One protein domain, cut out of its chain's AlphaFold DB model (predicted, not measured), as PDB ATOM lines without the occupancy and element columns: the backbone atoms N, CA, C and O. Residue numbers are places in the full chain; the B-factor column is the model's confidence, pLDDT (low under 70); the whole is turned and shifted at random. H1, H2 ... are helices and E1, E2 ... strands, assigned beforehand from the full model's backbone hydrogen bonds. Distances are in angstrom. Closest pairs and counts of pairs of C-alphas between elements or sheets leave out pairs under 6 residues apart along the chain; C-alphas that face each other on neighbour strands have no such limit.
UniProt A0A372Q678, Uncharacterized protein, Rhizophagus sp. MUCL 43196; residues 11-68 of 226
ATOM      1  N   PHE A  11     172.056 144.985 120.627       94.06
ATOM      2  CA  PHE A  11     172.657 145.995 121.493       94.06
ATOM      3  C   PHE A  11     171.805 146.161 122.754       94.06
ATOM      4  O   PHE A  11     170.578 146.172 122.666       94.06
ATOM      5  N   SER A  12     172.445 146.336 123.913       92.75
ATOM      6  CA  SER A  12     171.759 146.529 125.202       92.75
ATOM      7  C   SER A  12     170.965 147.834 125.265       92.75
ATOM      8  O   SER A  12     169.911 147.904 125.888       92.75
ATOM      9  N   ASP A  13     171.474 148.885 124.622       93.00
ATOM     10  CA  ASP A  13     170.917 150.229 124.693       93.00
ATOM     11  C   ASP A  13     171.337 151.097 123.493       93.00
ATOM     12  O   ASP A  13     172.225 150.761 122.701       93.00
ATOM     13  N   LEU A  14     170.692 152.259 123.362       91.25
ATOM     14  CA  LEU A  14     170.976 153.223 122.296       91.25
ATOM     15  C   LEU A  14     172.361 153.884 122.424       91.25
ATOM     16  O   LEU A  14     172.846 154.450 121.444       91.25
ATOM     17  N   TYR A  15     172.994 153.860 123.599       90.88
ATOM     18  CA  TYR A  15     174.331 154.423 123.796       90.88
ATOM     19  C   TYR A  15     175.408 153.498 123.213       90.88
ATOM     20  O   TYR A  15     176.313 153.977 122.530       90.88
ATOM     21  N   ALA A  16     175.258 152.181 123.370       92.38
ATOM     22  CA  ALA A  16     176.101 151.181 122.722       92.38
ATOM     23  C   ALA A  16     176.067 151.302 121.188       92.38
ATOM     24  O   ALA A  16     177.108 151.193 120.540       92.38
ATOM     25  N   ILE A  17     174.900 151.604 120.609       91.50
ATOM     26  CA  ILE A  17     174.759 151.881 119.170       91.50
ATOM     27  C   ILE A  17     175.532 153.148 118.779       91.50
ATOM     28  O   ILE A  17     176.329 153.118 117.844       91.50
ATOM     29  N   LYS A  18     175.343 154.253 119.514       90.19
ATOM     30  CA  LYS A  18     176.000 155.546 119.234       90.19
ATOM     31  C   LYS A  18     177.520 155.530 119.427       90.19
ATOM     32  O   LYS A  18     178.198 156.405 118.906       90.19
ATOM     33  N   LYS A  19     178.059 154.566 120.180       91.19
ATOM     34  CA  LYS A  19     179.508 154.333 120.277       91.19
ATOM     35  C   LYS A  19     180.098 153.717 119.010       91.19
ATOM     36  O   LYS A  19     181.283 153.901 118.759       91.19
ATOM     37  N   LEU A  20     179.300 152.951 118.267       91.25
ATOM     38  CA  LEU A  20     179.760 152.198 117.103       91.25
ATOM     39  C   LEU A  20     179.467 152.917 115.784       91.25
ATOM     40  O   LEU A  20     180.245 152.798 114.844       91.25
ATOM     41  N   TYR A  21     178.354 153.645 115.722       89.56
ATOM     42  CA  TYR A  21     177.909 154.344 114.524       89.56
ATOM     43  C   TYR A  21     177.814 155.845 114.786       89.56
ATOM     44  O   TYR A  21     177.187 156.280 115.757       89.56
ATOM     45  N   ASP A  22     178.394 156.634 113.888       88.81
ATOM     46  CA  ASP A  22     178.214 158.079 113.871       88.81
ATOM     47  C   ASP A  22     176.784 158.466 113.429       88.81
ATOM     48  O   ASP A  22     175.971 157.639 113.002       88.81
ATOM     49  N   LYS A  23     176.455 159.756 113.556       85.31
ATOM     50  CA  LYS A  23     175.108 160.268 113.267       85.31
ATOM     51  C   LYS A  23     174.723 160.157 111.790       85.31
ATOM     52  O   LYS A  23     173.550 159.909 111.518       85.31
ATOM     53  N   GLU A  24     175.663 160.355 110.872       86.44
ATOM     54  CA  GLU A  24     175.412 160.303 109.427       86.44
ATOM     55  C   GLU A  24     175.136 158.863 109.007       86.44
ATOM     56  O   GLU A  24     174.138 158.583 108.343       86.44
ATOM     57  N   THR A  25     175.934 157.924 109.517       88.00
ATOM     58  CA  THR A  25     175.698 156.496 109.326       88.00
ATOM     59  C   THR A  25     174.323 156.103 109.861       88.00
ATOM     60  O   THR A  25     173.532 155.523 109.120       88.00
ATOM     61  N   LEU A  26     173.979 156.451 111.107       87.50
ATOM     62  CA  LEU A  26     172.673 156.104 111.688       87.50
ATOM     63  C   LEU A  26     171.482 156.723 110.946       87.50
ATOM     64  O   LEU A  26     170.411 156.117 110.938       87.50
ATOM     65  N   ALA A  27     171.652 157.877 110.298       84.62
ATOM     66  CA  ALA A  27     170.607 158.490 109.479       84.62
ATOM     67  C   ALA A  27     170.242 157.638 108.249       84.62
ATOM     68  O   ALA A  27     169.169 157.813 107.685       84.62
ATOM     69  N   THR A  28     171.081 156.680 107.854       87.25
ATOM     70  CA  THR A  28     170.801 155.750 106.743       87.25
ATOM     71  C   THR A  28     170.284 154.384 107.200       87.25
ATOM     72  O   THR A  28     169.850 153.584 106.375       87.25
ATOM     73  N   LYS A  29     170.311 154.097 108.509       90.19
ATOM     74  CA  LYS A  29     169.960 152.784 109.068       90.19
ATOM     75  C   LYS A  29     168.540 152.753 109.621       90.19
ATOM     76  O   LYS A  29     167.969 153.767 110.020       90.19
ATOM     77  N   LEU A  30     167.994 151.546 109.725       91.88
ATOM     78  CA  LEU A  30     166.780 151.278 110.482       91.88
ATOM     79  C   LEU A  30     167.157 150.711 111.853       91.88
ATOM     80  O   LEU A  30     167.705 149.617 111.953       91.88
ATOM     81  N   ILE A  31     166.839 151.448 112.914       94.19
ATOM     82  CA  ILE A  31     167.023 150.979 114.289       94.19
ATOM     83  C   ILE A  31     165.686 150.451 114.795       94.19
ATOM     84  O   ILE A  31     164.668 151.147 114.739       94.19
ATOM     85  N   VAL A  32     165.701 149.229 115.312       95.00
ATOM     86  CA  VAL A  32     164.521 148.537 115.825       95.00
ATOM     87  C   VAL A  32     164.799 148.100 117.250       95.00
ATOM     88  O   VAL A  32     165.808 147.457 117.515       95.00
ATOM     89  N   GLN A  33     163.908 148.436 118.170       95.56
ATOM     90  CA  GLN A  33     163.864 147.794 119.472       95.56
ATOM     91  C   GLN A  33     163.201 146.428 119.334       95.56
ATOM     92  O   GLN A  33     162.085 146.318 118.819       95.56
ATOM     93  N   ASP A  34     163.897 145.422 119.839       95.00
ATOM     94  CA  ASP A  34     163.413 144.070 120.048       95.00
ATOM     95  C   ASP A  34     162.975 143.947 121.510       95.00
ATOM     96  O   ASP A  34     163.799 143.847 122.419       95.00
ATOM     97  N   ASN A  35     161.667 144.049 121.755       92.75
ATOM     98  CA  ASN A  35     161.138 144.004 123.119       92.75
ATOM     99  C   ASN A  35     161.136 142.584 123.694       92.75
ATOM    100  O   ASN A  35     161.064 142.437 124.912       92.75
ATOM    101  N   THR A  36     161.199 141.557 122.843       91.69
ATOM    102  CA  THR A  36     161.305 140.162 123.281       91.69
ATOM    103  C   THR A  36     162.689 139.923 123.877       91.69
ATOM    104  O   THR A  36     162.794 139.454 125.009       91.69
ATOM    105  N   ASP A  37     163.734 140.364 123.173       91.19
ATOM    106  CA  ASP A  37     165.128 140.205 123.609       91.19
ATOM    107  C   ASP A  37     165.647 141.367 124.476       91.19
ATOM    108  O   ASP A  37     166.819 141.400 124.849       91.19
ATOM    109  N   SER A  38     164.787 142.333 124.819       91.44
ATOM    110  CA  SER A  38     165.130 143.509 125.637       91.44
ATOM    111  C   SER A  38     166.338 144.298 125.111       91.44
ATOM    112  O   SER A  38     167.208 144.712 125.876       91.44
ATOM    113  N   GLY A  39     166.394 144.530 123.799       94.62
ATOM    114  CA  GLY A  39     167.523 145.210 123.171       94.62
ATOM    115  C   GLY A  39     167.174 145.922 121.872       94.62
ATOM    116  O   GLY A  39     166.012 146.178 121.553       94.62
ATOM    117  N   TYR A  40     168.209 146.276 121.119       95.81
ATOM    118  CA  TYR A  40     168.108 147.042 119.883       95.81
ATOM    119  C   TYR A  40     168.897 146.363 118.773       95.81
ATOM    120  O   TYR A  40     169.983 145.841 119.002       95.81
ATOM    121  N   ARG A  41     168.373 146.406 117.554       95.00
ATOM    122  CA  ARG A  41     168.991 145.875 116.338       95.00
ATOM    123  C   ARG A  41     169.118 147.004 115.320       95.00
ATOM    124  O   ARG A  41     168.278 147.907 115.276       95.00
ATOM    125  N   VAL A  42     170.182 146.971 114.521       94.25
ATOM    126  CA  VAL A  42     170.456 147.972 113.481       94.25
ATOM    127  C   VAL A  42     170.495 147.269 112.134       94.25
ATOM    128  O   VAL A  42     171.328 146.396 111.912       94.25
ATOM    129  N   PHE A  43     169.605 147.667 111.234       92.88
ATOM    130  CA  PHE A  43     169.485 147.109 109.896       92.88
ATOM    131  C   PHE A  43     169.953 148.117 108.849       92.88
ATOM    132  O   PHE A  43     169.693 149.318 108.958       92.88
ATOM    133  N   ASP A  44     170.612 147.621 107.801       90.88
ATOM    134  CA  ASP A  44     171.080 148.465 106.695       90.88
ATOM    135  C   ASP A  44     169.946 148.994 105.816       90.88
ATOM    136  O   ASP A  44     170.129 149.981 105.112       90.88
ATOM    137  N   SER A  45     168.790 148.334 105.828       89.62
ATOM    138  CA  SER A  45     167.627 148.712 105.033       89.62
ATOM    139  C   SER A  45     166.340 148.166 105.650       89.62
ATOM    140  O   SER A  45     166.371 147.269 106.497       89.62
ATOM    141  N   CYS A  46     165.196 148.681 105.190       90.50
ATOM    142  CA  CYS A  46     163.890 148.120 105.547       90.50
ATOM    143  C   CYS A  46     163.754 146.671 105.058       90.50
ATOM    144  O   CYS A  46     163.239 145.839 105.795       90.50
ATOM    145  N   GLN A  47     164.295 146.345 103.876       91.81
ATOM    146  CA  GLN A  47     164.265 144.982 103.341       91.81
ATOM    147  C   GLN A  47     164.984 143.987 104.260       91.81
ATOM    148  O   GLN A  47     164.388 142.981 104.618       91.81
ATOM    149  N   LYS A  48     166.195 144.306 104.744       93.00
ATOM    150  CA  LYS A  48     166.913 143.418 105.680       93.00
ATOM    151  C   LYS A  48     166.143 143.184 106.978       93.00
ATOM    152  O   LYS A  48     166.210 142.102 107.552       93.00
ATOM    153  N   PHE A  49     165.427 144.202 107.457       93.94
ATOM    154  CA  PHE A  49     164.536 144.027 108.596       93.94
ATOM    155  C   PHE A  49     163.370 143.091 108.261       93.94
ATOM    156  O   PHE A  49     163.029 142.252 109.088       93.94
ATOM    157  N   TRP A  50     162.766 143.205 107.077       94.31
ATOM    158  CA  TRP A  50     161.679 142.311 106.679       94.31
ATOM    159  C   TRP A  50     162.132 140.866 106.518       94.31
ATOM    160  O   TRP A  50     161.452 139.991 107.046       94.31
ATOM    161  N   ASP A  51     163.296 140.633 105.908       94.31
ATOM    162  CA  ASP A  51     163.895 139.299 105.790       94.31
ATOM    163  C   ASP A  51     164.076 138.666 107.187       94.31
ATOM    164  O   ASP A  51     163.719 137.511 107.416       94.31
ATOM    165  N   TYR A  52     164.552 139.453 108.162       93.50
ATOM    166  CA  TYR A  52     164.648 139.031 109.563       93.50
ATOM    167  C   TYR A  52     163.273 138.804 110.212       93.50
ATOM    168  O   TYR A  52     163.044 137.801 110.882       93.50
ATOM    169  N   ASN A  53     162.324 139.719 110.026       93.75
ATOM    170  CA  ASN A  53     160.995 139.621 110.620       93.75
ATOM    171  C   ASN A  53     160.227 138.384 110.119       93.75
ATOM    172  O   ASN A  53     159.477 137.779 110.881       93.75
ATOM    173  N   GLU A  54     160.404 138.005 108.853       93.56
ATOM    174  CA  GLU A  54     159.731 136.857 108.241       93.56
ATOM    175  C   GLU A  54     160.197 135.519 108.835       93.56
ATOM    176  O   GLU A  54     159.360 134.635 109.028       93.56
ATOM    177  N   ILE A  55     161.471 135.398 109.231       94.00
ATOM    178  CA  ILE A  55     161.998 134.192 109.896       94.00
ATOM    179  C   ILE A  55     161.674 134.127 111.396       94.00
ATOM    180  O   ILE A  55     161.678 133.044 111.981       94.00
ATOM    181  N   VAL A  56     161.381 135.262 112.039       92.44
ATOM    182  CA  VAL A  56     160.995 135.292 113.457       92.44
ATOM    183  C   VAL A  56     159.569 134.745 113.611       92.44
ATOM    184  O   VAL A  56     158.665 135.227 112.915       92.44
ATOM    185  N   PRO A  57     159.318 133.788 114.530       92.00
ATOM    186  CA  PRO A  57     157.974 133.298 114.819       92.00
ATOM    187  C   PRO A  57     157.012 134.434 115.167       92.00
ATOM    188  O   PRO A  57     157.353 135.322 115.943       92.00
ATOM    189  N   GLU A  58     155.789 134.389 114.634       90.56
ATOM    190  CA  GLU A  58     154.816 135.485 114.750       90.56
ATOM    191  C   GLU A  58     154.592 135.953 116.197       90.56
ATOM    192  O   GLU A  58     154.630 137.150 116.469       90.56
ATOM    193  N   HIS A  59     154.470 135.018 117.142       88.31
ATOM    194  CA  HIS A  59     154.266 135.311 118.565       88.31
ATOM    195  C   HIS A  59     155.462 135.997 119.260       88.31
ATOM    196  O   HIS A  59     155.305 136.500 120.372       88.31
ATOM    197  N   LEU A  60     156.643 136.024 118.630       91.38
ATOM    198  CA  LEU A  60     157.848 136.704 119.125       91.38
ATOM    199  C   LEU A  60     158.090 138.060 118.451       91.38
ATOM    200  O   LEU A  60     158.983 138.796 118.877       91.38
ATOM    201  N   ARG A  61     157.308 138.419 117.422       94.44
ATOM    202  CA  ARG A  61     157.444 139.688 116.693       94.44
ATOM    203  C   ARG A  61     156.949 140.844 117.561       94.44
ATOM    204  O   ARG A  61     155.784 141.223 117.519       94.44
ATOM    205  N   CYS A  62     157.853 141.417 118.346       95.25
ATOM    206  CA  CYS A  62     157.570 142.504 119.281       95.25
ATOM    207  C   CYS A  62     158.477 143.708 118.985       95.25
ATOM    208  O   CYS A  62     159.293 144.134 119.810       95.25
ATOM    209  N   PHE A  63     158.375 144.229 117.759       96.06
ATOM    210  CA  PHE A  63     159.309 145.214 117.221       96.06
ATOM    211  C   PHE A  63     158.758 146.641 117.202       96.06
ATOM    212  O   PHE A  63     157.635 146.908 116.760       96.06
ATOM    213  N   SER A  64     159.614 147.584 117.594       94.31
ATOM    214  CA  SER A  64     159.350 149.023 117.500       94.31
ATOM    215  C   SER A  64     160.475 149.730 116.761       94.31
ATOM    216  O   SER A  64     161.631 149.655 117.165       94.31
ATOM    217  N   LYS A  65     160.154 150.480 115.704       93.88
ATOM    218  CA  LYS A  65     161.110 151.383 115.060       93.88
ATOM    219  C   LYS A  65     161.470 152.512 116.017       93.88
ATOM    220  O   LYS A  65     160.585 153.147 116.591       93.88
ATOM    221  N   ILE A  66     162.759 152.807 116.111       92.75
ATOM    222  CA  ILE A  66     163.269 153.970 116.827       92.75
ATOM    223  C   ILE A  66     163.337 155.160 115.880       92.75
ATOM    224  O   ILE A  66     163.880 155.061 114.779       92.75
ATOM    225  N   ILE A  67     162.802 156.299 116.316       90.19
ATOM    226  CA  ILE A  67     162.924 157.568 115.596       90.19
ATOM    227  C   ILE A  67     163.508 158.610 116.543       90.19
ATOM    228  O   ILE A  67     162.917 158.928 117.576       90.19
ATOM    229  N   TYR A  68     164.680 159.141 116.195       89.38
ATOM    230  CA  TYR A  68     165.329 160.194 116.968       89.38
ATOM    231  C   TYR A  68     164.642 161.548 116.787       89.38
ATOM    232  O   TYR A  68     163.995 161.825 115.780       89.38
TER     233      TYR A  68
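AT A GLANCE: This is residues 11 to 68 of the 226 residues of an uncharacterized protein of Rhizophagus sp. MUCL 43196 (UniProt A0A372Q678). A small, twisted sheet of three strands, E2, E1 and E3, has the longest helix, H3, over one face, while two short helices, H1 and H2, sit out toward one end of the domain. E1 and E2 form a hairpin, and E3 adds to the other side of E1. The printed part has 58 residues with three named helices and three named strands, in the order H1, H2, E1, E2, H3, E3; the sheet's order is E2, E1, E3, antiparallel throughout, and the class is mixed. The whole is compact, with a radius of gyration of the C-alphas of 11.4 A and spans of 33 by 22 by 16 A.

IN THESE COORDINATES: E1 is residues 30 to 34, 12.4 A long; E2 is residues 39 to 43, 13.6 A; E3 is residues 63 to 67, 13.0 A, ending with C-alpha 67 at (162.924, 157.568, 115.596). H3 is residues 46 to 55, 14.7 A. H1 is residues 14 to 20, beginning with C-alpha 14 at (170.976, 153.223, 122.296), and H2 is residues 23 to 27.

HOW THE PARTS SIT: The sheet is only just strongly twisted, its C-alphas up to 4.5 A off the best plane. In the E1 and E2 hairpin, antiparallel at 153 degrees, N 34 and O 39 are 2.8 A apart, within hydrogen-bond range. E1 and E3 are antiparallel at 136 degrees, with N 33 and O 64 at 2.8 A, within hydrogen-bond range. H3 is on the sheet, two layers with the helix on one face, at a height of 10.1 A; it lies over E1, with E2 only just not under it, and runs along the strands, at 7 degrees to E1 on the local plane. The closest C-alphas of E1 and H3, Leu 30 and Cys 46, are 6.5 A apart. E2, H3 and E3 form a split strand-helix-strand unit, two strands running the same way with E1 between them, and its crossover is right-handed. H1 only grazes the sheet with residues 14 to 17; its closest C-alphas to E2 are Leu 14 and Tyr 40, 7.2 A apart. H2 is not on the sheet, and H1 and H2 meet only through their link. Each O i to N i+4 pair is within hydrogen-bond range in H2, against 2 of 3 in H1 and 5 of 6 in H3.

THE WHOLE: The C-alphas farthest apart, of Glu 24 and His 59, are 34.0 A apart. The printed part has no cut and no long link; no printed residue is under 70 in pLDDT.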